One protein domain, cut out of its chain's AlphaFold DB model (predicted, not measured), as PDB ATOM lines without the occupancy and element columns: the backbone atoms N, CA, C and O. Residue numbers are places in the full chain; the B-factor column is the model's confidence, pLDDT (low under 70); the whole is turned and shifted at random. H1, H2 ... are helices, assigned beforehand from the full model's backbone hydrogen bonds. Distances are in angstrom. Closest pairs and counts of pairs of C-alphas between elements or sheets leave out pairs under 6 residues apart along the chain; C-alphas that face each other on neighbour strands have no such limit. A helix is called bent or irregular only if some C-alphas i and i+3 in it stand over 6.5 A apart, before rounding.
ATOM      1  N   ALA A   8      66.842  44.843  62.726       79.62
ATOM      2  CA  ALA A   8      65.595  45.572  62.924       79.62
ATOM      3  C   ALA A   8      65.085  46.214  61.623       79.62
ATOM      4  O   ALA A   8      63.886  46.198  61.360       79.62
ATOM      5  N   GLU A   9      65.986  46.731  60.790       76.31
ATOM      6  CA  GLU A   9      65.646  47.335  59.500       76.31
ATOM      7  C   GLU A   9      65.239  46.270  58.474       76.31
ATOM      8  O   GLU A   9      64.228  46.419  57.793       76.31
ATOM      9  N   LEU A  10      65.955  45.142  58.450       78.06
ATOM     10  CA  LEU A  10      65.595  43.949  57.680       78.06
ATOM     11  C   LEU A  10      64.190  43.447  58.034       78.06
ATOM     12  O   LEU A  10      63.368  43.229  57.147       78.06
ATOM     13  N   LEU A  11      63.901  43.297  59.330       80.75
ATOM     14  CA  LEU A  11      62.597  42.840  59.805       80.75
ATOM     15  C   LEU A  11      61.488  43.846  59.469       80.75
ATOM     16  O   LEU A  11      60.416  43.444  59.022       80.75
ATOM     17  N   ARG A  12      61.743  45.148  59.642       81.62
ATOM     18  CA  ARG A  12      60.780  46.207  59.321       81.62
ATOM     19  C   ARG A  12      60.445  46.213  57.830       81.62
ATOM     20  O   ARG A  12      59.268  46.165  57.487       81.62
ATOM     21  N   SER A  13      61.451  46.203  56.958       77.94
ATOM     22  CA  SER A  13      61.259  46.168  55.503       77.94
ATOM     23  C   SER A  13      60.548  44.892  55.050       77.94
ATOM     24  O   SER A  13      59.628  44.962  54.236       77.94
ATOM     25  N   ALA A  14      60.899  43.738  55.626       79.56
ATOM     26  CA  ALA A  14      60.232  42.469  55.349       79.56
ATOM     27  C   ALA A  14      58.751  42.485  55.749       79.56
ATOM     28  O   ALA A  14      57.905  42.074  54.959       79.56
ATOM     29  N   ILE A  15      58.418  42.989  56.943       83.81
ATOM     30  CA  ILE A  15      57.032  43.038  57.429       83.81
ATOM     31  C   ILE A  15      56.203  44.061  56.649       83.81
ATOM     32  O   ILE A  15      55.068  43.757  56.296       83.81
ATOM     33  N   TYR A  16      56.736  45.248  56.357       83.44
ATOM     34  CA  TYR A  16      55.985  46.277  55.633       83.44
ATOM     35  C   TYR A  16      55.761  45.896  54.169       83.44
ATOM     36  O   TYR A  16      54.616  45.812  53.728       83.44
ATOM     37  N   CYS A  17      56.834  45.606  53.430       81.62
ATOM     38  CA  CYS A  17      56.727  45.202  52.029       81.62
ATOM     39  C   CYS A  17      55.953  43.880  51.907       81.62
ATOM     40  O   CYS A  17      55.012  43.772  51.117       81.62
ATOM     41  N   GLY A  18      56.272  42.904  52.763       80.81
ATOM     42  CA  GLY A  18      55.591  41.617  52.777       80.81
ATOM     43  C   GLY A  18      54.131  41.705  53.196       80.81
ATOM     44  O   GLY A  18      53.300  41.033  52.596       80.81
ATOM     45  N   GLY A  19      53.790  42.567  54.152       82.31
ATOM     46  CA  GLY A  19      52.416  42.805  54.588       82.31
ATOM     47  C   GLY A  19      51.564  43.465  53.506       82.31
ATOM     48  O   GLY A  19      50.467  42.985  53.221       82.31
ATOM     49  N   ILE A  20      52.078  44.515  52.853       86.38
ATOM     50  CA  ILE A  20      51.377  45.200  51.754       86.38
ATOM     51  C   ILE A  20      51.176  44.245  50.575       86.38
ATOM     52  O   ILE A  20      50.063  44.122  50.061       86.38
ATOM     53  N   TYR A  21      52.222  43.518  50.175       85.38
ATOM     54  CA  TYR A  21      52.121  42.556  49.080       85.38
ATOM     55  C   TYR A  21      51.192  41.383  49.414       85.38
ATOM     56  O   TYR A  21      50.397  40.964  48.572       85.38
ATOM     57  N   ALA A  22      51.245  40.863  50.644       82.31
ATOM     58  CA  ALA A  22      50.343  39.809  51.094       82.31
ATOM     59  C   ALA A  22      48.885  40.275  51.058       82.31
ATOM     60  O   ALA A  22      48.040  39.564  50.516       82.31
ATOM     61  N   LEU A  23      48.591  41.481  51.559       85.06
ATOM     62  CA  LEU A  23      47.253  42.069  51.496       85.06
ATOM     63  C   LEU A  23      46.783  42.214  50.045       85.06
ATOM     64  O   LEU A  23      45.680  41.788  49.706       85.06
ATOM     65  N   TRP A  24      47.639  42.748  49.173       88.19
ATOM     66  CA  TRP A  24      47.349  42.870  47.747       88.19
ATOM     67  C   TRP A  24      47.039  41.516  47.103       88.19
ATOM     68  O   TRP A  24      46.060  41.373  46.368       88.19
ATOM     69  N   ARG A  25      47.831  40.487  47.416       81.75
ATOM     70  CA  ARG A  25      47.613  39.132  46.907       81.75
ATOM     71  C   ARG A  25      46.326  38.525  47.443       81.75
ATOM     72  O   ARG A  25      45.634  37.871  46.672       81.75
ATOM     73  N   VAL A  26      45.975  38.736  48.712       80.62
ATOM     74  CA  VAL A  26      44.682  38.301  49.271       80.62
ATOM     75  C   VAL A  26      43.539  38.963  48.504       80.62
ATOM     76  O   VAL A  26      42.646  38.262  48.031       80.62
ATOM     77  N   LEU A  27      43.604  40.284  48.305       83.44
ATOM     78  CA  LEU A  27      42.596  41.033  47.554       83.44
ATOM     79  C   LEU A  27      42.455  40.505  46.128       83.44
ATOM     80  O   LEU A  27      41.346  40.193  45.707       83.44
ATOM     81  N   LEU A  28      43.558  40.326  45.401       82.50
ATOM     82  CA  LEU A  28      43.503  39.742  44.065       82.50
ATOM     83  C   LEU A  28      42.975  38.312  44.098       82.50
ATOM     84  O   LEU A  28      42.139  37.948  43.288       82.50
ATOM     85  N   THR A  29      43.415  37.476  45.024       74.19
ATOM     86  CA  THR A  29      43.031  36.062  44.999       74.19
ATOM     87  C   THR A  29      41.544  35.870  45.323       74.19
ATOM     88  O   THR A  29      40.900  35.014  44.722       74.19
ATOM     89  N   VAL A  30      40.981  36.692  46.212       73.06
ATOM     90  CA  VAL A  30      39.564  36.622  46.599       73.06
ATOM     91  C   VAL A  30      38.668  37.385  45.620       73.06
ATOM     92  O   VAL A  30      37.631  36.873  45.206       73.06
ATOM     93  N   LEU A  31      39.047  38.607  45.239       78.56
ATOM     94  CA  LEU A  31      38.166  39.519  44.505       78.56
ATOM     95  C   LEU A  31      38.351  39.453  42.988       78.56
ATOM     96  O   LEU A  31      37.390  39.666  42.248       78.56
ATOM     97  N   PHE A  32      39.556  39.155  42.494       78.56
ATOM     98  CA  PHE A  32      39.824  39.155  41.052       78.56
ATOM     99  C   PHE A  32      38.947  38.166  40.273       78.56
ATOM    100  O   PHE A  32      38.430  38.577  39.233       78.56
ATOM    101  N   PRO A  33      38.713  36.911  40.722       69.56
ATOM    102  CA  PRO A  33      37.832  35.993  39.998       69.56
ATOM    103  C   PRO A  33      36.415  36.556  39.837       69.56
ATOM    104  O   PRO A  33      35.841  36.488  38.752       69.56
ATOM    105  N   PHE A  34      35.890  37.197  40.887       70.38
ATOM    106  CA  PHE A  34      34.568  37.818  40.868       70.38
ATOM    107  C   PHE A  34      34.502  38.996  39.888       70.38
ATOM    108  O   PHE A  34      33.645  39.025  39.003       70.38
ATOM    109  N   PHE A  35      35.423  39.956  40.011       75.62
ATOM    110  CA  PHE A  35      35.413  41.144  39.158       75.62
ATOM    111  C   PHE A  35      35.715  40.815  37.699       75.62
ATOM    112  O   PHE A  35      35.021  41.316  36.820       75.62
ATOM    113  N   SER A  36      36.702  39.960  37.424       74.94
ATOM    114  CA  SER A  36      37.052  39.576  36.049       74.94
ATOM    115  C   SER A  36      35.916  38.821  35.358       74.94
ATOM    116  O   SER A  36      35.588  39.144  34.218       74.94
ATOM    117  N   GLY A  37      35.255  37.892  36.060       69.75
ATOM    118  CA  GLY A  37      34.084  37.182  35.547       69.75
ATOM    119  C   GLY A  37      32.904  38.116  35.282       69.75
ATOM    120  O   GLY A  37      32.345  38.104  34.188       69.75
ATOM    121  N   SER A  38      32.565  38.979  36.245       72.12
ATOM    122  CA  SER A  38      31.463  39.939  36.097       72.12
ATOM    123  C   SER A  38      31.719  40.952  34.976       72.12
ATOM    124  O   SER A  38      30.831  41.215  34.164       72.12
ATOM    125  N   LEU A  39      32.940  41.483  34.876       79.69
ATOM    126  CA  LEU A  39      33.343  42.416  33.822       79.69
ATOM    127  C   LEU A  39      33.282  41.749  32.441       79.69
ATOM    128  O   LEU A  39      32.749  42.332  31.494       79.69
ATOM    129  N   TRP A  40      33.782  40.516  32.327       75.69
ATOM    130  CA  TRP A  40      33.676  39.745  31.093       75.69
ATOM    131  C   TRP A  40      32.213  39.525  30.705       75.69
ATOM    132  O   TRP A  40      31.830  39.818  29.580       75.69
ATOM    133  N   GLN A  41      31.373  39.077  31.633       71.56
ATOM    134  CA  GLN A  41      29.994  38.704  31.326       71.56
ATOM    135  C   GLN A  41      29.088  39.893  31.013       71.56
ATOM    136  O   GLN A  41      28.238  39.789  30.132       71.56
ATOM    137  N   ASN A  42      29.264  41.011  31.717       74.88
ATOM    138  CA  ASN A  42      28.326  42.129  31.651       74.88
ATOM    139  C   ASN A  42      28.802  43.277  30.756       74.88
ATOM    140  O   ASN A  42      27.968  44.010  30.231       74.88
ATOM    141  N   ALA A  43      30.115  43.455  30.584       79.88
ATOM    142  CA  ALA A  43      30.660  44.649  29.938       79.88
ATOM    143  C   ALA A  43      31.518  44.364  28.704       79.88
ATOM    144  O   ALA A  43      31.476  45.149  27.767       79.88
ATOM    145  N   ILE A  44      32.304  43.282  28.678       80.38
ATOM    146  CA  ILE A  44      33.289  43.050  27.603       80.38
ATOM    147  C   ILE A  44      32.818  41.980  26.617       80.38
ATOM    148  O   ILE A  44      32.771  42.205  25.407       80.38
ATOM    149  N   GLY A  45      32.458  40.811  27.135       75.12
ATOM    150  CA  GLY A  45      32.090  39.633  26.365       75.12
ATOM    151  C   GLY A  45      30.942  39.879  25.384       75.12
ATOM    152  O   GLY A  45      31.114  39.528  24.219       75.12
ATOM    153  N   PRO A  46      29.825  40.535  25.763       75.50
ATOM    154  CA  PRO A  46      28.730  40.807  24.830       75.50
ATOM    155  C   PRO A  46      29.160  41.579  23.574       75.50
ATOM    156  O   PRO A  46      28.669  41.293  22.486       75.50
ATOM    157  N   PHE A  47      30.110  42.512  23.692       80.88
ATOM    158  CA  PHE A  47      30.612  43.288  22.554       80.88
ATOM    159  C   PHE A  47      31.645  42.510  21.736       80.88
ATOM    160  O   PHE A  47      31.611  42.534  20.505       80.88
ATOM    161  N   LEU A  48      32.567  41.806  22.401       77.62
ATOM    162  CA  LEU A  48      33.618  41.062  21.708       77.62
ATOM    163  C   LEU A  48      33.080  39.815  21.006       77.62
ATOM    164  O   LEU A  48      33.492  39.536  19.884       77.62
ATOM    165  N   VAL A  49      32.135  39.094  21.609       75.00
ATOM    166  CA  VAL A  49      31.579  37.853  21.046       75.00
ATOM    167  C   VAL A  49      30.649  38.123  19.864       75.00
ATOM    168  O   VAL A  49      30.590  37.302  18.952       75.00
ATOM    169  N   GLN A  50      30.010  39.298  19.786       75.31
ATOM    170  CA  GLN A  50      29.297  39.713  18.569       75.31
ATOM    171  C   GLN A  50      30.220  39.770  17.343       75.31
ATOM    172  O   GLN A  50      29.791  39.460  16.235       75.31
ATOM    173  N   ARG A  51      31.486  40.162  17.534       80.31
ATOM    174  CA  ARG A  51      32.465  40.313  16.449       80.31
ATOM    175  C   ARG A  51      33.370  39.092  16.272       80.31
ATOM    176  O   ARG A  51      33.773  38.797  15.150       80.31
ATOM    177  N   TRP A  52      33.655  38.375  17.355       77.25
ATOM    178  CA  TRP A  52      34.477  37.165  17.393       77.25
ATOM    179  C   TRP A  52      33.792  36.084  18.244       77.25
ATOM    180  O   TRP A  52      34.136  35.900  19.416       77.25
ATOM    181  N   PRO A  53      32.833  35.338  17.664       69.06
ATOM    182  CA  PRO A  53      31.999  34.383  18.401       69.06
ATOM    183  C   PRO A  53      32.793  33.285  19.113       69.06
ATOM    184  O   PRO A  53      32.398  32.803  20.174       69.06
ATOM    185  N   THR A  54      33.948  32.923  18.554       70.06
ATOM    186  CA  THR A  54      34.842  31.891  19.085       70.06
ATOM    187  C   THR A  54      35.399  32.235  20.469       70.06
ATOM    188  O   THR A  54      35.691  31.322  21.231       70.06
ATOM    189  N   LEU A  55      35.483  33.517  20.855       67.88
ATOM    190  CA  LEU A  55      35.985  33.944  22.175       67.88
ATOM    191  C   LEU A  55      35.052  33.581  23.341       67.88
ATOM    192  O   LEU A  55      35.500  33.515  24.487       67.88
ATOM    193  N   GLY A  56      33.762  33.370  23.061       61.44
ATOM    194  CA  GLY A  56      32.772  32.913  24.042       61.44
ATOM    195  C   GLY A  56      32.598  31.392  24.074       61.44
ATOM    196  O   GLY A  56      31.988  30.868  25.007       61.44
ATOM    197  N   GLN A  57      33.135  30.681  23.079       61.09
ATOM    198  CA  GLN A  57      32.990  29.235  22.932       61.09
ATOM    199  C   GLN A  57      34.130  28.511  23.649       61.09
ATOM    200  O   GLN A  57      35.299  28.649  23.292       61.09
ATOM    201  N   SER A  58      33.769  27.729  24.665       56.25
ATOM    202  CA  SER A  58      34.668  26.757  25.282       56.25
ATOM    203  C   SER A  58      35.202  25.783  24.219       56.25
ATOM    204  O   SER A  58      34.419  25.268  23.422       56.25
ATOM    205  N   GLU A  59      36.514  25.509  24.206       48.50
ATOM    206  CA  GLU A  59      37.102  24.444  23.363       48.50
ATOM    207  C   GLU A  59      36.544  23.057  23.727       48.50
ATOM    208  O   GLU A  59      36.481  22.159  22.891       48.50
ATOM    209  N   ASP A  60      36.083  22.906  24.968       45.97
ATOM    210  CA  ASP A  60      35.328  21.755  25.432       45.97
ATOM    211  C   ASP A  60      33.834  22.005  25.168       45.97
ATOM    212  O   ASP A  60      33.199  22.788  25.882       45.97
ATOM    213  N   GLN A  61      33.268  21.367  24.136       44.34
ATOM    214  CA  GLN A  61      31.846  21.490  23.760       44.34
ATOM    215  C   GLN A  61      30.879  21.074  24.888       44.34
ATOM    216  O   GLN A  61      29.679  21.330  24.795       44.34
ATOM    217  N   PHE A  62      31.392  20.458  25.960       41.25
ATOM    218  CA  PHE A  62      30.639  20.060  27.148       41.25
ATOM    219  C   PHE A  62      30.643  21.104  28.275       41.25
ATOM    220  O   PHE A  62      29.868  20.971  29.225       41.25
ATOM    221  N   ARG A  63      31.477  22.151  28.198       43.12
ATOM    222  CA  ARG A  63      31.455  23.264  29.158       43.12
ATOM    223  C   ARG A  63      30.560  24.396  28.643       43.12
ATOM    224  O   ARG A  63      30.706  24.814  27.494       43.12
ATOM    225  N   PRO A  64      29.651  24.928  29.478       46.28
ATOM    226  CA  PRO A  64      28.796  26.032  29.071       46.28
ATOM    227  C   PRO A  64      29.633  27.269  28.703       46.28
ATOM    228  O   PRO A  64      30.657  27.558  29.322       46.28
ATOM    229  N   SER A  65      29.188  27.973  27.659       53.22
ATOM    230  CA  SER A  65      29.776  29.221  27.154       53.22
ATOM    231  C   SER A  65      29.992  30.242  28.279       53.22
ATOM    232  O   SER A  65      29.134  30.406  29.146       53.22
ATOM    233  N   TYR A  66      31.104  30.984  28.235       56.28
ATOM    234  CA  TYR A  66      31.409  32.048  29.209       56.28
ATOM    235  C   TYR A  66      30.402  33.213  29.176       56.28
ATOM    236  O   TYR A  66      30.444  34.088  30.042       56.28
ATOM    237  N   LEU A  67      29.500  33.219  28.190       56.78
ATOM    238  CA  LEU A  67      28.332  34.086  28.107       56.78
ATOM    239  C   LEU A  67      27.033  33.265  28.101       56.78
ATOM    240  O   LEU A  67      26.986  32.194  27.492       56.78
ATOM    241  N   PRO A  68      25.951  33.767  28.713       51.78
ATOM    242  CA  PRO A  68      24.642  33.144  28.577       51.78
ATOM    243  C   PRO A  68      24.221  33.134  27.098       51.78
ATOM    244  O   PRO A  68      24.177  34.171  26.441       51.78
ATOM    245  N   THR A  69      23.914  31.950  26.570       54.16
ATOM    246  CA  THR A  69      23.405  31.765  25.196       54.16
ATOM    247  C   THR A  69      21.894  32.010  25.093       54.16
ATOM    248  O   THR A  69      21.366  32.131  23.990       54.16
ATOM    249  N   ALA A  70      21.199  32.136  26.231       48.88
ATOM    250  CA  ALA A  70      19.796  32.532  26.330       48.88
ATOM    251  C   ALA A  70      19.528  33.330  27.620       48.88
ATOM    252  O   ALA A  70      20.212  33.143  28.632       48.88
ATOM    253  N   LEU A  71      18.505  34.194  27.597       45.44
ATOM    254  CA  LEU A  71      18.004  34.899  28.784       45.44
ATOM    255  C   LEU A  71      17.590  33.881  29.859       45.44
ATOM    256  O   LEU A  71      16.783  32.994  29.596       45.44
ATOM    257  N   GLY A  72      18.145  34.011  31.067       45.50
ATOM    258  CA  GLY A  72      17.850  33.122  32.198       45.50
ATOM    259  C   GLY A  72      18.767  31.902  32.336       45.50
ATOM    260  O   GLY A  72      18.602  31.145  33.292       45.50
ATOM    261  N   GLN A  73      19.750  31.706  31.450       47.59
ATOM    262  CA  GLN A  73      20.798  30.715  31.711       47.59
ATOM    263  C   GLN A  73      21.632  31.144  32.923       47.59
ATOM    264  O   GLN A  73      21.975  32.327  33.026       47.59
ATOM    265  N   PRO A  74      21.969  30.211  33.839       45.16
ATOM    266  CA  PRO A  74      22.859  30.527  34.940       45.16
ATOM    267  C   PRO A  74      24.159  31.030  34.331       45.16
ATOM    268  O   PRO A  74      24.763  30.357  33.493       45.16
ATOM    269  N   TYR A  75      24.555  32.238  34.726       50.78
ATOM    270  CA  TYR A  75      25.878  32.753  34.422       50.78
ATOM    271  C   TYR A  75      26.863  31.636  34.741       50.78
ATOM    272  O   TYR A  75      26.781  31.055  35.829       50.78
ATOM    273  N   VAL A  76      27.751  31.302  33.797       50.22
ATOM    274  CA  VAL A  76      28.895  30.430  34.078       50.22
ATOM    275  C   VAL A  76      29.786  31.233  34.992       50.22
ATOM    276  O   VAL A  76      30.770  31.857  34.603       50.22
ATOM    277  N   ALA A  77      29.358  31.309  36.236       40.62
ATOM    278  CA  ALA A  77      30.168  31.741  37.307       40.62
ATOM    279  C   ALA A  77      31.268  30.689  37.335       40.62
ATOM    280  O   ALA A  77      31.133  29.617  37.922       40.62
ATOM    281  N   SER A  78      32.416  31.075  36.790       39.66
ATOM    282  CA  SER A  78      33.637  30.961  37.568       39.66
ATOM    283  C   SER A  78      33.419  31.721  38.886       39.66
ATOM    284  O   SER A  78      34.051  32.728  39.188       39.66
ATOM    285  N   PHE A  79      32.458  31.267  39.696       38.28
ATOM    286  CA  PHE A  79      32.637  31.322  41.111       38.28
ATOM    287  C   PHE A  79      33.940  30.555  41.276       38.28
ATOM    288  O   PHE A  79      34.016  29.363  40.962       38.28
ATOM    289  N   GLY A  80      34.964  31.245  41.763       38.09
ATOM    290  CA  GLY A  80      36.008  30.615  42.556       38.09
ATOM    291  C   GLY A  80      35.375  29.970  43.794       38.09
ATOM    292  O   GLY A  80      35.649  30.367  44.916       38.09
ATOM    293  N   LEU A  81      34.458  29.020  43.575       36.19
ATOM    294  CA  LEU A  81      33.780  28.181  44.557       36.19
ATOM    295  C   LEU A  81      34.774  27.208  45.185       36.19
ATOM    296  O   LEU A  81      34.513  26.657  46.246       36.19
ATOM    297  N   PHE A  82      35.942  27.053  44.563       39.59
ATOM    298  CA  PHE A  82      37.126  26.663  45.290       39.59
ATOM    299  C   PHE A  82      37.723  27.934  45.885       39.59
ATOM    300  O   PHE A  82      38.281  28.730  45.119       39.59
ATOM    301  N   PRO A  83      37.624  28.153  47.216       45.47
ATOM    302  CA  PRO A  83      38.526  29.094  47.856       45.47
ATOM    303  C   PRO A  83      39.929  28.789  47.328       45.47
ATOM    304  O   PRO A  83      40.264  27.602  47.191       45.47
ATOM    305  N   PRO A  84      40.725  29.813  46.973       52.44
ATOM    306  CA  PRO A  84      42.103  29.573  46.584       52.44
ATOM    307  C   PRO A  84      42.711  28.633  47.619       52.44
ATOM    308  O   PRO A  84      42.521  28.881  48.820       52.44
ATOM    309  N   PRO A  85      43.333  27.518  47.191       57.44
ATOM    310  CA  PRO A  85      43.863  26.555  48.137       57.44
ATOM    311  C   PRO A  85      44.710  27.343  49.125       57.44
ATOM    312  O   PRO A  85      45.461  28.223  48.713       57.44
ATOM    313  N   LEU A  86      44.560  27.085  50.427       59.03
ATOM    314  CA  LEU A  86      45.238  27.858  51.477       59.03
ATOM    315  C   LEU A  86      46.746  28.007  51.190       59.03
ATOM    316  O   LEU A  86      47.371  29.002  51.542       59.03
ATOM    317  N   ASN A  87      47.288  27.033  50.459       61.91
ATOM    318  CA  ASN A  87      48.614  27.016  49.876       61.91
ATOM    319  C   ASN A  87      48.960  28.237  48.992       61.91
ATOM    320  O   ASN A  87      50.049  28.784  49.116       61.91
ATOM    321  N   ASP A  88      48.063  28.712  48.130       62.09
ATOM    322  CA  ASP A  88      48.294  29.878  47.263       62.09
ATOM    323  C   ASP A  88      48.380  31.186  48.058       62.09
ATOM    324  O   ASP A  88      49.109  32.107  47.668       62.09
ATOM    325  N   LEU A  89      47.661  31.256  49.182       62.59
ATOM    326  CA  LEU A  89      47.709  32.366  50.133       62.59
ATOM    327  C   LEU A  89      49.001  32.328  50.961       62.59
ATOM    328  O   LEU A  89      49.679  33.348  51.077       62.59
ATOM    329  N   THR A  90      49.391  31.160  51.482       67.25
ATOM    330  CA  THR A  90      50.619  31.011  52.283       67.25
ATOM    331  C   THR A  90      51.884  31.209  51.453       67.25
ATOM    332  O   THR A  90      52.806  31.889  51.908       67.25
ATOM    333  N   HIS A  91      51.916  30.717  50.210       70.12
ATOM    334  CA  HIS A  91      52.977  31.047  49.255       70.12
ATOM    335  C   HIS A  91      53.013  32.550  48.977       70.12
ATOM    336  O   HIS A  91      54.083  33.130  48.887       70.12
ATOM    337  N   GLY A  92      51.858  33.214  48.948       64.81
ATOM    338  CA  GLY A  92      51.774  34.662  48.797       64.81
ATOM    339  C   GLY A  92      52.405  35.479  49.899       64.81
ATOM    340  O   GLY A  92      53.141  36.425  49.624       64.81
ATOM    341  N   ILE A  93      52.138  35.087  51.140       69.25
ATOM    342  CA  ILE A  93      52.747  35.707  52.312       69.25
ATOM    343  C   ILE A  93      54.261  35.480  52.282       69.25
ATOM    344  O   ILE A  93      55.029  36.420  52.481       69.25
ATOM    345  N   ARG A  94      54.701  34.258  51.959       76.69
ATOM    346  CA  ARG A  94      56.122  33.933  51.794       76.69
ATOM    347  C   ARG A  94      56.781  34.784  50.707       76.69
ATOM    348  O   ARG A  94      57.840  35.343  50.961       76.69
ATOM    349  N   ASP A  95      56.168  34.894  49.534       77.06
ATOM    350  CA  ASP A  95      56.714  35.637  48.394       77.06
ATOM    351  C   ASP A  95      56.852  37.132  48.718       77.06
ATOM    352  O   ASP A  95      57.868  37.741  48.392       77.06
ATOM    353  N   GLY A  96      55.880  37.709  49.435       75.06
ATOM    354  CA  GLY A  96      55.957  39.092  49.916       75.06
ATOM    355  C   GLY A  96      57.060  39.305  50.950       75.06
ATOM    356  O   GLY A  96      57.816  40.271  50.866       75.06
ATOM    357  N   LEU A  97      57.180  38.398  51.921       78.31
ATOM    358  CA  LEU A  97      58.256  38.452  52.914       78.31
ATOM    359  C   LEU A  97      59.628  38.330  52.243       78.31
ATOM    360  O   LEU A  97      60.534  39.096  52.560       78.31
ATOM    361  N   LEU A  98      59.771  37.411  51.283       82.44
ATOM    362  CA  LEU A  98      60.990  37.258  50.493       82.44
ATOM    363  C   LEU A  98      61.294  38.521  49.688       82.44
ATOM    364  O   LEU A  98      62.442  38.953  49.691       82.44
ATOM    365  N   LEU A  99      60.294  39.148  49.064       82.50
ATOM    366  CA  LEU A  99      60.470  40.414  48.351       82.50
ATOM    367  C   LEU A  99      61.047  41.499  49.271       82.50
ATOM    368  O   LEU A  99      62.023  42.148  48.905       82.50
ATOM    369  N   GLY A 100      60.496  41.663  50.477       77.50
ATOM    370  CA  GLY A 100      60.994  42.641  51.447       77.50
ATOM    371  C   GLY A 100      62.386  42.313  52.002       77.50
ATOM    372  O   GLY A 100      63.195  43.217  52.206       77.50
ATOM    373  N   VAL A 101      62.706  41.027  52.192       81.94
ATOM    374  CA  VAL A 101      64.056  40.582  52.580       81.94
ATOM    375  C   VAL A 101      65.060  40.846  51.458       81.94
ATOM    376  O   VAL A 101      66.117  41.418  51.712       81.94
ATOM    377  N   PHE A 102      64.743  40.478  50.216       82.25
ATOM    378  CA  PHE A 102      65.625  40.712  49.071       82.25
ATOM    379  C   PHE A 102      65.820  42.202  48.793       82.25
ATOM    380  O   PHE A 102      66.935  42.609  48.483       82.25
ATOM    381  N   TYR A 103      64.779  43.014  48.980       80.56
ATOM    382  CA  TYR A 103      64.886  44.468  48.930       80.56
ATOM    383  C   TYR A 103      65.880  45.019  49.957       80.56
ATOM    384  O   TYR A 103      66.721  45.853  49.631       80.56
ATOM    385  N   ALA A 104      65.821  44.529  51.196       77.94
ATOM    386  CA  ALA A 104      66.725  44.967  52.252       77.94
ATOM    387  C   ALA A 104      68.170  44.477  52.048       77.94
ATOM    388  O   ALA A 104      69.103  45.198  52.388       77.94
ATOM    389  N   LEU A 105      68.364  43.268  51.505       82.12
ATOM    390  CA  LEU A 105      69.691  42.678  51.290       82.12
ATOM    391  C   LEU A 105      70.391  43.196  50.032       82.12
ATOM    392  O   LEU A 105      71.611  43.328  50.030       82.12
ATOM    393  N   VAL A 106      69.637  43.442  48.956       83.62
ATOM    394  CA  VAL A 106      70.187  43.810  47.645       83.62
ATOM    395  C   VAL A 106      69.367  44.950  47.013       83.62
ATOM    396  O   VAL A 106      68.758  44.772  45.950       83.62
ATOM    397  N   PRO A 107      69.346  46.142  47.643       78.06
ATOM    398  CA  PRO A 107      68.545  47.280  47.183       78.06
ATOM    399  C   PRO A 107      69.008  47.843  45.831       78.06
ATOM    400  O   PRO A 107      68.269  48.564  45.172       78.06
ATOM    401  N   GLU A 108      70.229  47.523  45.395       81.12
ATOM    402  CA  GLU A 108      70.755  47.920  44.082       81.12
ATOM    403  C   GLU A 108      70.080  47.163  42.929       81.12
ATOM    404  O   GLU A 108      69.951  47.695  41.831       81.12
ATOM    405  N   ILE A 109      69.635  45.925  43.177       80.31
ATOM    406  CA  ILE A 109      69.020  45.063  42.157       80.31
ATOM    407  C   ILE A 109      67.500  45.091  42.284       80.31
ATOM    408  O   ILE A 109      66.790  45.224  41.290       80.31
ATOM    409  N   ILE A 110      66.978  44.958  43.503       81.81
ATOM    410  CA  ILE A 110      65.538  44.872  43.752       81.81
ATOM    411  C   ILE A 110      64.978  46.287  43.851       81.81
ATOM    412  O   ILE A 110      64.678  46.782  44.923       81.81
ATOM    413  N   GLN A 111      64.866  46.964  42.716       84.06
ATOM    414  CA  GLN A 111      64.295  48.308  42.631       84.06
ATOM    415  C   GLN A 111      62.941  48.283  41.916       84.06
ATOM    416  O   GLN A 111      62.674  47.365  41.128       84.06
ATOM    417  N   PRO A 112      62.093  49.310  42.107       85.25
ATOM    418  CA  PRO A 112      60.866  49.464  41.327       85.25
ATOM    419  C   PRO A 112      61.114  49.394  39.811       85.25
ATOM    420  O   PRO A 112      60.320  48.804  39.078       85.25
ATOM    421  N   SER A 113      62.245  49.923  39.336       86.19
ATOM    422  CA  SER A 113      62.682  49.870  37.933       86.19
ATOM    423  C   SER A 113      62.933  48.438  37.442       86.19
ATOM    424  O   SER A 113      62.454  48.063  36.371       86.19
ATOM    425  N   PHE A 114      63.609  47.609  38.240       88.38
ATOM    426  CA  PHE A 114      63.844  46.198  37.932       88.38
ATOM    427  C   PHE A 114      62.532  45.409  37.868       88.38
ATOM    428  O   PHE A 114      62.291  44.678  36.904       88.38
ATOM    429  N   LEU A 115      61.633  45.606  38.838       87.81
ATOM    430  CA  LEU A 115      60.307  44.986  38.794       87.81
ATOM    431  C   LEU A 115      59.465  45.481  37.612       87.81
ATOM    432  O   LEU A 115      58.691  44.705  37.058       87.81
ATOM    433  N   THR A 116      59.631  46.736  37.191       89.00
ATOM    434  CA  THR A 116      58.964  47.285  36.000       89.00
ATOM    435  C   THR A 116      59.474  46.624  34.718       89.00
ATOM    436  O   THR A 116      58.682  46.303  33.833       89.00
ATOM    437  N   LEU A 117      60.777  46.343  34.624       92.44
ATOM    438  CA  LEU A 117      61.344  45.580  33.509       92.44
ATOM    439  C   LEU A 117      60.793  44.147  33.482       92.44
ATOM    440  O   LEU A 117      60.382  43.661  32.427       92.44
ATOM    441  N   LEU A 118      60.720  43.487  34.642       89.88
ATOM    442  CA  LEU A 118      60.096  42.167  34.751       89.88
ATOM    443  C   LEU A 118      58.607  42.202  34.389       89.88
ATOM    444  O   LEU A 118      58.137  41.307  33.691       89.88
ATOM    445  N   LEU A 119      57.874  43.242  34.800       91.38
ATOM    446  CA  LEU A 119      56.484  43.455  34.401       91.38
ATOM    447  C   LEU A 119      56.367  43.561  32.877       91.38
ATOM    448  O   LEU A 119      55.516  42.893  32.297       91.38
ATOM    449  N   ALA A 120      57.232  44.334  32.214       92.69
ATOM    450  CA  ALA A 120      57.234  44.435  30.755       92.69
ATOM    451  C   ALA A 120      57.452  43.063  30.096       92.69
ATOM    452  O   ALA A 120      56.721  42.688  29.180       92.69
ATOM    453  N   PHE A 121      58.391  42.267  30.615       93.81
ATOM    454  CA  PHE A 121      58.607  40.897  30.148       93.81
ATOM    455  C   PHE A 121      57.372  40.004  30.359       93.81
ATOM    456  O   PHE A 121      56.978  39.261  29.459       93.81
ATOM    457  N   VAL A 122      56.721  40.098  31.520       90.50
ATOM    458  CA  VAL A 122      55.498  39.346  31.844       90.50
ATOM    459  C   VAL A 122      54.336  39.755  30.946       90.50
ATOM    460  O   VAL A 122      53.603  38.882  30.485       90.50
ATOM    461  N   VAL A 123      54.199  41.042  30.627       92.88
ATOM    462  CA  VAL A 123      53.201  41.544  29.675       92.88
ATOM    463  C   VAL A 123      53.466  40.984  28.279       92.88
ATOM    464  O   VAL A 123      52.542  40.461  27.661       92.88
ATOM    465  N   CYS A 124      54.715  40.993  27.802       93.56
ATOM    466  CA  CYS A 124      55.081  40.382  26.520       93.56
ATOM    467  C   CYS A 124      54.780  38.874  26.495       93.56
ATOM    468  O   CYS A 124      54.179  38.376  25.541       93.56
ATOM    469  N   LYS A 125      55.130  38.146  27.566       91.88
ATOM    470  CA  LYS A 125      54.800  36.720  27.739       91.88
ATOM    471  C   LYS A 125      53.285  36.496  27.730       91.88
ATOM    472  O   LYS A 125      52.803  35.551  27.107       91.88
ATOM    473  N   GLY A 126      52.536  37.344  28.428       86.56
ATOM    474  CA  GLY A 126      51.079  37.313  28.487       86.56
ATOM    475  C   GLY A 126      50.464  37.515  27.107       86.56
ATOM    476  O   GLY A 126      49.666  36.689  26.672       86.56
ATOM    477  N   LEU A 127      50.913  38.541  26.383       91.12
ATOM    478  CA  LEU A 127      50.468  38.833  25.024       91.12
ATOM    479  C   LEU A 127      50.738  37.653  24.086       91.12
ATOM    480  O   LEU A 127      49.825  37.211  23.401       91.12
ATOM    481  N   TRP A 128      51.946  37.082  24.125       91.50
ATOM    482  CA  TRP A 128      52.292  35.881  23.360       91.50
ATOM    483  C   TRP A 128      51.360  34.699  23.660       91.50
ATOM    484  O   TRP A 128      50.903  33.994  22.759       91.50
ATOM    485  N   ARG A 129      51.042  34.463  24.937       80.38
ATOM    486  CA  ARG A 129      50.128  33.385  25.345       80.38
ATOM    487  C   ARG A 129      48.704  33.613  24.851       80.38
ATOM    488  O   ARG A 129      48.043  32.635  24.509       80.38
ATOM    489  N   VAL A 130      48.245  34.863  24.826       83.31
ATOM    490  CA  VAL A 130      46.918  35.235  24.320       83.31
ATOM    491  C   VAL A 130      46.852  35.072  22.804       83.31
ATOM    492  O   VAL A 130      45.926  34.438  22.313       83.31
ATOM    493  N   THR A 131      47.846  35.568  22.063       87.69
ATOM    494  CA  THR A 131      47.852  35.507  20.590       87.69
ATOM    495  C   THR A 131      48.058  34.097  20.041       87.69
ATOM    496  O   THR A 131      47.616  33.806  18.936       87.69
ATOM    497  N   SER A 132      48.701  33.214  20.808       85.38
ATOM    498  CA  SER A 132      48.875  31.796  20.465       85.38
ATOM    499  C   SER A 132      47.714  30.896  20.905       85.38
ATOM    500  O   SER A 132      47.787  29.683  20.717       85.38
ATOM    501  N   ALA A 133      46.673  31.443  21.537       75.25
ATOM    502  CA  ALA A 133      45.493  30.684  21.930       75.25
ATOM    503  C   ALA A 133      44.333  30.849  20.953       75.25
ATOM    504  O   ALA A 133      44.191  31.863  20.272       75.25
ATOM    505  N   THR A 134      43.466  29.846  20.953       72.88
ATOM    506  CA  THR A 134      42.246  29.789  20.159       72.88
ATOM    507  C   THR A 134      41.012  29.822  21.053       72.88
ATOM    508  O   THR A 134      41.040  29.405  22.212       72.88
ATOM    509  N   GLY A 135      39.926  30.375  20.511       69.19
ATOM    510  CA  GLY A 135      38.613  30.401  21.154       69.19
ATOM    511  C   GLY A 135      38.615  30.987  22.571       69.19
ATOM    512  O   GLY A 135      39.317  31.960  22.855       69.19
ATOM    513  N   ALA A 136      37.855  30.378  23.483       66.19
ATOM    514  CA  ALA A 136      37.818  30.816  24.879       66.19
ATOM    515  C   ALA A 136      39.137  30.607  25.647       66.19
ATOM    516  O   ALA A 136      39.365  31.279  26.653       66.19
ATOM    517  N   GLY A 137      40.053  29.767  25.151       66.31
ATOM    518  CA  GLY A 137      41.397  29.656  25.718       66.31
ATOM    519  C   GLY A 137      42.177  30.975  25.641       66.31
ATOM    520  O   GLY A 137      43.012  31.251  26.505       66.31
ATOM    521  N   ALA A 138      41.887  31.828  24.651       70.88
ATOM    522  CA  ALA A 138      42.481  33.162  24.548       70.88
ATOM    523  C   ALA A 138      41.956  34.096  25.649       70.88
ATOM    524  O   ALA A 138      42.738  34.810  26.278       70.88
ATOM    525  N   THR A 139      40.654  34.026  25.933       75.12
ATOM    526  CA  THR A 139      39.979  34.765  27.010       75.12
ATOM    527  C   THR A 139      40.537  34.382  28.383       75.12
ATOM    528  O   THR A 139      40.939  35.258  29.153       75.12
ATOM    529  N   ASP A 140      40.668  33.082  28.663       70.44
ATOM    530  CA  ASP A 140      41.222  32.585  29.928       70.44
ATOM    531  C   ASP A 140      42.678  33.020  30.124       70.44
ATOM    532  O   ASP A 140      43.074  33.485  31.198       70.44
ATOM    533  N   ARG A 141      43.490  32.931  29.063       74.62
ATOM    534  CA  ARG A 141      44.883  33.390  29.099       74.62
ATOM    535  C   ARG A 141      44.988  34.904  29.259       74.62
ATOM    536  O   ARG A 141      45.921  35.348  29.921       74.62
ATOM    537  N   ALA A 142      44.052  35.682  28.714       80.44
ATOM    538  CA  ALA A 142      44.027  37.133  28.875       80.44
ATOM    539  C   ALA A 142      43.691  37.526  30.318       80.44
ATOM    540  O   ALA A 142      44.423  38.308  30.923       80.44
ATOM    541  N   ILE A 143      42.653  36.924  30.906       78.75
ATOM    542  CA  ILE A 143      42.296  37.135  32.316       78.75
ATOM    543  C   ILE A 143      43.473  36.759  33.224       78.75
ATOM    544  O   ILE A 143      43.828  37.502  34.143       78.75
ATOM    545  N   TRP A 144      44.135  35.637  32.944       77.88
ATOM    546  CA  TRP A 144      45.289  35.203  33.723       77.88
ATOM    547  C   TRP A 144      46.515  36.113  33.541       77.88
ATOM    548  O   TRP A 144      47.191  36.421  34.521       77.88
ATOM    549  N   ALA A 145      46.778  36.605  32.327       81.38
ATOM    550  CA  ALA A 145      47.846  37.572  32.063       81.38
ATOM    551  C   ALA A 145      47.610  38.905  32.792       81.38
ATOM    552  O   ALA A 145      48.544  39.471  33.356       81.38
ATOM    553  N   ILE A 146      46.359  39.376  32.845       86.06
ATOM    554  CA  ILE A 146      45.976  40.563  33.626       86.06
ATOM    555  C   ILE A 146      46.246  40.322  35.113       86.06
ATOM    556  O   ILE A 146      46.832  41.178  35.773       86.06
ATOM    557  N   ARG A 147      45.880  39.148  35.645       84.56
ATOM    558  CA  ARG A 147      46.184  38.786  37.036       84.56
ATOM    559  C   ARG A 147      47.685  38.819  37.312       84.56
ATOM    560  O   ARG A 147      48.091  39.415  38.303       84.56
ATOM    561  N   GLU A 148      48.503  38.197  36.458       83.81
ATOM    562  CA  GLU A 148      49.966  38.226  36.596       83.81
ATOM    563  C   GLU A 148      50.499  39.663  36.592       83.81
ATOM    564  O   GLU A 148      51.272  40.024  37.476       83.81
ATOM    565  N   ALA A 149      50.056  40.506  35.657       90.31
ATOM    566  CA  ALA A 149      50.473  41.905  35.608       90.31
ATOM    567  C   ALA A 149      50.108  42.650  36.904       90.31
ATOM    568  O   ALA A 149      50.952  43.329  37.488       90.31
ATOM    569  N   LEU A 150      48.882  42.468  37.408       90.44
ATOM    570  CA  LEU A 150      48.433  43.064  38.668       90.44
ATOM    571  C   LEU A 150      49.258  42.588  39.872       90.44
ATOM    572  O   LEU A 150      49.498  43.374  40.787       90.44
ATOM    573  N   MET A 151      49.740  41.341  39.883       88.44
ATOM    574  CA  MET A 151      50.657  40.865  40.930       88.44
ATOM    575  C   MET A 151      51.964  41.670  40.949       88.44
ATOM    576  O   MET A 151      52.427  42.049  42.023       88.44
ATOM    577  N   TYR A 152      52.537  41.971  39.781       88.75
ATOM    578  CA  TYR A 152      53.748  42.794  39.676       88.75
ATOM    579  C   TYR A 152      53.487  44.258  40.033       88.75
ATOM    580  O   TYR A 152      54.306  44.856  40.726       88.75
ATOM    581  N   PHE A 153      52.333  44.818  39.658       90.06
ATOM    582  CA  PHE A 153      51.926  46.150  40.119       90.06
ATOM    583  C   PHE A 153      51.878  46.239  41.646       90.06
ATOM    584  O   PHE A 153      52.409  47.187  42.217       90.06
ATOM    585  N   GLY A 154      51.312  45.234  42.318       87.94
ATOM    586  CA  GLY A 154      51.302  45.179  43.779       87.94
ATOM    587  C   GLY A 154      52.693  45.074  44.398       87.94
ATOM    588  O   GLY A 154      52.952  45.711  45.412       87.94
ATOM    589  N   ALA A 155      53.600  44.309  43.783       87.38
ATOM    590  CA  ALA A 155      54.992  44.217  44.229       87.38
ATOM    591  C   ALA A 155      55.729  45.560  44.088       87.38
ATOM    592  O   ALA A 155      56.417  45.982  45.014       87.38
ATOM    593  N   ILE A 156      55.541  46.255  42.962       89.81
ATOM    594  CA  ILE A 156      56.105  47.591  42.719       89.81
ATOM    595  C   ILE A 156      55.557  48.590  43.742       89.81
ATOM    596  O   ILE A 156      56.337  49.296  44.377       89.81
ATOM    597  N   ALA A 157      54.239  48.608  43.954       88.69
ATOM    598  CA  ALA A 157      53.602  49.488  44.926       88.69
ATOM    599  C   ALA A 157      54.070  49.200  46.364       88.69
ATOM    600  O   ALA A 157      54.304  50.131  47.128       88.69
ATOM    601  N   ALA A 158      54.254  47.925  46.728       87.00
ATOM    602  CA  ALA A 158      54.773  47.533  48.037       87.00
ATOM    603  C   ALA A 158      56.216  48.015  48.261       87.00
ATOM    604  O   ALA A 158      56.529  48.507  49.345       87.00
ATOM    605  N   LEU A 159      57.076  47.928  47.238       85.56
ATOM    606  CA  LEU A 159      58.438  48.466  47.298       85.56
ATOM    607  C   LEU A 159      58.451  49.994  47.393       85.56
ATOM    608  O   LEU A 159      59.129  50.537  48.257       85.56
ATOM    609  N   GLN A 160      57.664  50.684  46.566       86.56
ATOM    610  CA  GLN A 160      57.561  52.148  46.606       86.56
ATOM    611  C   GLN A 160      57.021  52.649  47.953       86.56
ATOM    612  O   GLN A 160      57.499  53.643  48.493       86.56
ATOM    613  N   ALA A 161      56.052  51.942  48.539       83.31
ATOM    614  CA  ALA A 161      55.551  52.256  49.871       83.31
ATOM    615  C   ALA A 161      56.619  52.043  50.959       83.31
ATOM    616  O   ALA A 161      56.676  52.814  51.914       83.31
ATOM    617  N   ALA A 162      57.472  51.022  50.819       78.31
ATOM    618  CA  ALA A 162      58.589  50.793  51.729       78.31
ATOM    619  C   ALA A 162      59.689  51.864  51.589       78.31
ATOM    620  O   ALA A 162      60.259  52.268  52.601       78.31
ATOM    621  N   GLU A 163      59.948  52.359  50.373       77.94
ATOM    622  CA  GLU A 163      60.870  53.477  50.111       77.94
ATOM    623  C   GLU A 163      60.429  54.772  50.798       77.94
ATOM    624  O   GLU A 163      61.254  55.447  51.400       77.94
ATOM    625  N   LEU A 164      59.131  55.086  50.776       75.56
ATOM    626  CA  LEU A 164      58.575  56.285  51.423       75.56
ATOM    627  C   LEU A 164      58.678  56.275  52.960       75.56
ATOM    628  O   LEU A 164      58.482  57.309  53.593       75.56
ATOM    629  N   LEU A 165      58.912  55.108  53.566       66.88
ATOM    630  CA  LEU A 165      58.955  54.908  55.019       66.88
ATOM    631  C   LEU A 165      60.382  54.832  55.592       66.88
ATOM    632  O   LEU A 165      60.526  54.678  56.817       66.88
TER     633      LEU A 165
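AT A GLANCE: This is residues 8 to 165 of the 166 residues of an uncharacterized protein of Cupriavidus metallidurans (UniProt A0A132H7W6). Three helices, H1, H5 and H4, lie side by side along a rod, with H5 in the middle, while H3 crosses the first half of H1 at a steep tilt. H4 and H5 form a close helical hairpin, the tiny H2 sits at the far end of H1 beside the start of H5, and a long link without named elements, residues 57 to 85, runs from H2 back to H3. The printed part has 158 residues, with five named helices in the order H1 H2 H3 H4 H5 and no named strand, and its class is all helix. The whole is loose, with a radius of gyration of the C-alphas of 18.6 A, and spans 60 by 29 by 23 A.

HOW THE PARTS SIT: H1, residues 8 to 51, has a kink of 52 degrees near residue 45 and is only just irregular, with C-alphas 42 and 45 at 7.0 A. H2, residues 53 to 56, touches residues 45 to 49 of H1, the closest C-alphas being those of Val 49 and Gly 56 at 5.9 A. H3, residues 86 to 105, touches residues 9 to 29 of H1 at a steep tilt of 52 degrees, opposite ways; the closest C-alphas are those of Gly 18 and Gly 96, 3.8 A apart. H4, residues 112 to 131, is apart from H1, H2 and H3. H5, residues 136 to 163, is the hub and touches the four other helices. H4 and H5 are a hairpin at a shallow tilt of 3 degrees, opposite ways, and their closest C-alphas, those of Gly 126 and Ala 145, are 4.8 A apart. H5 touches H1 at a shallow tilt of 29 degrees, opposite ways, with the closest C-alphas, those of Cys 17 and Ala 158, at 5.0 A. Residues 136 to 139 of H5 touch H2, the C-alphas of Leu 55 and Ala 136 being closest at 4.5 A. Residues 155 to 159 of H5 touch residues 96 to 103 of H3, the same way at a steep tilt of 41 degrees; the closest C-alphas, those of Gly 100 and Leu 159, are 7.6 A apart. Each O i to N i+4 pair is within hydrogen-bond range in H3, H4 and H5, against 32 of 40 in H1; H2 is too short for such a pair.

IN THESE COORDINATES: H1 begins at C-alpha 8, (65.595, 45.572, 62.924), and measures 57.3 A from first to last C-alpha. H2 has four residues. H3 measures 28.6 A from C-alpha 86 at (45.238, 27.858, 51.477), H4 28.2 A, and H5 41.0 A, ending at C-alpha 163, (60.870, 53.477, 50.111).

THE WHOLE: The C-alphas farthest apart, those of Ala 8 and Ala 70, are 60.1 A apart. The printed part has no cut. The link from H2 to H3 is long. The mean pLDDT of the printed part is 73.9, and 45 residues are under 70, among them residues 55 to 90.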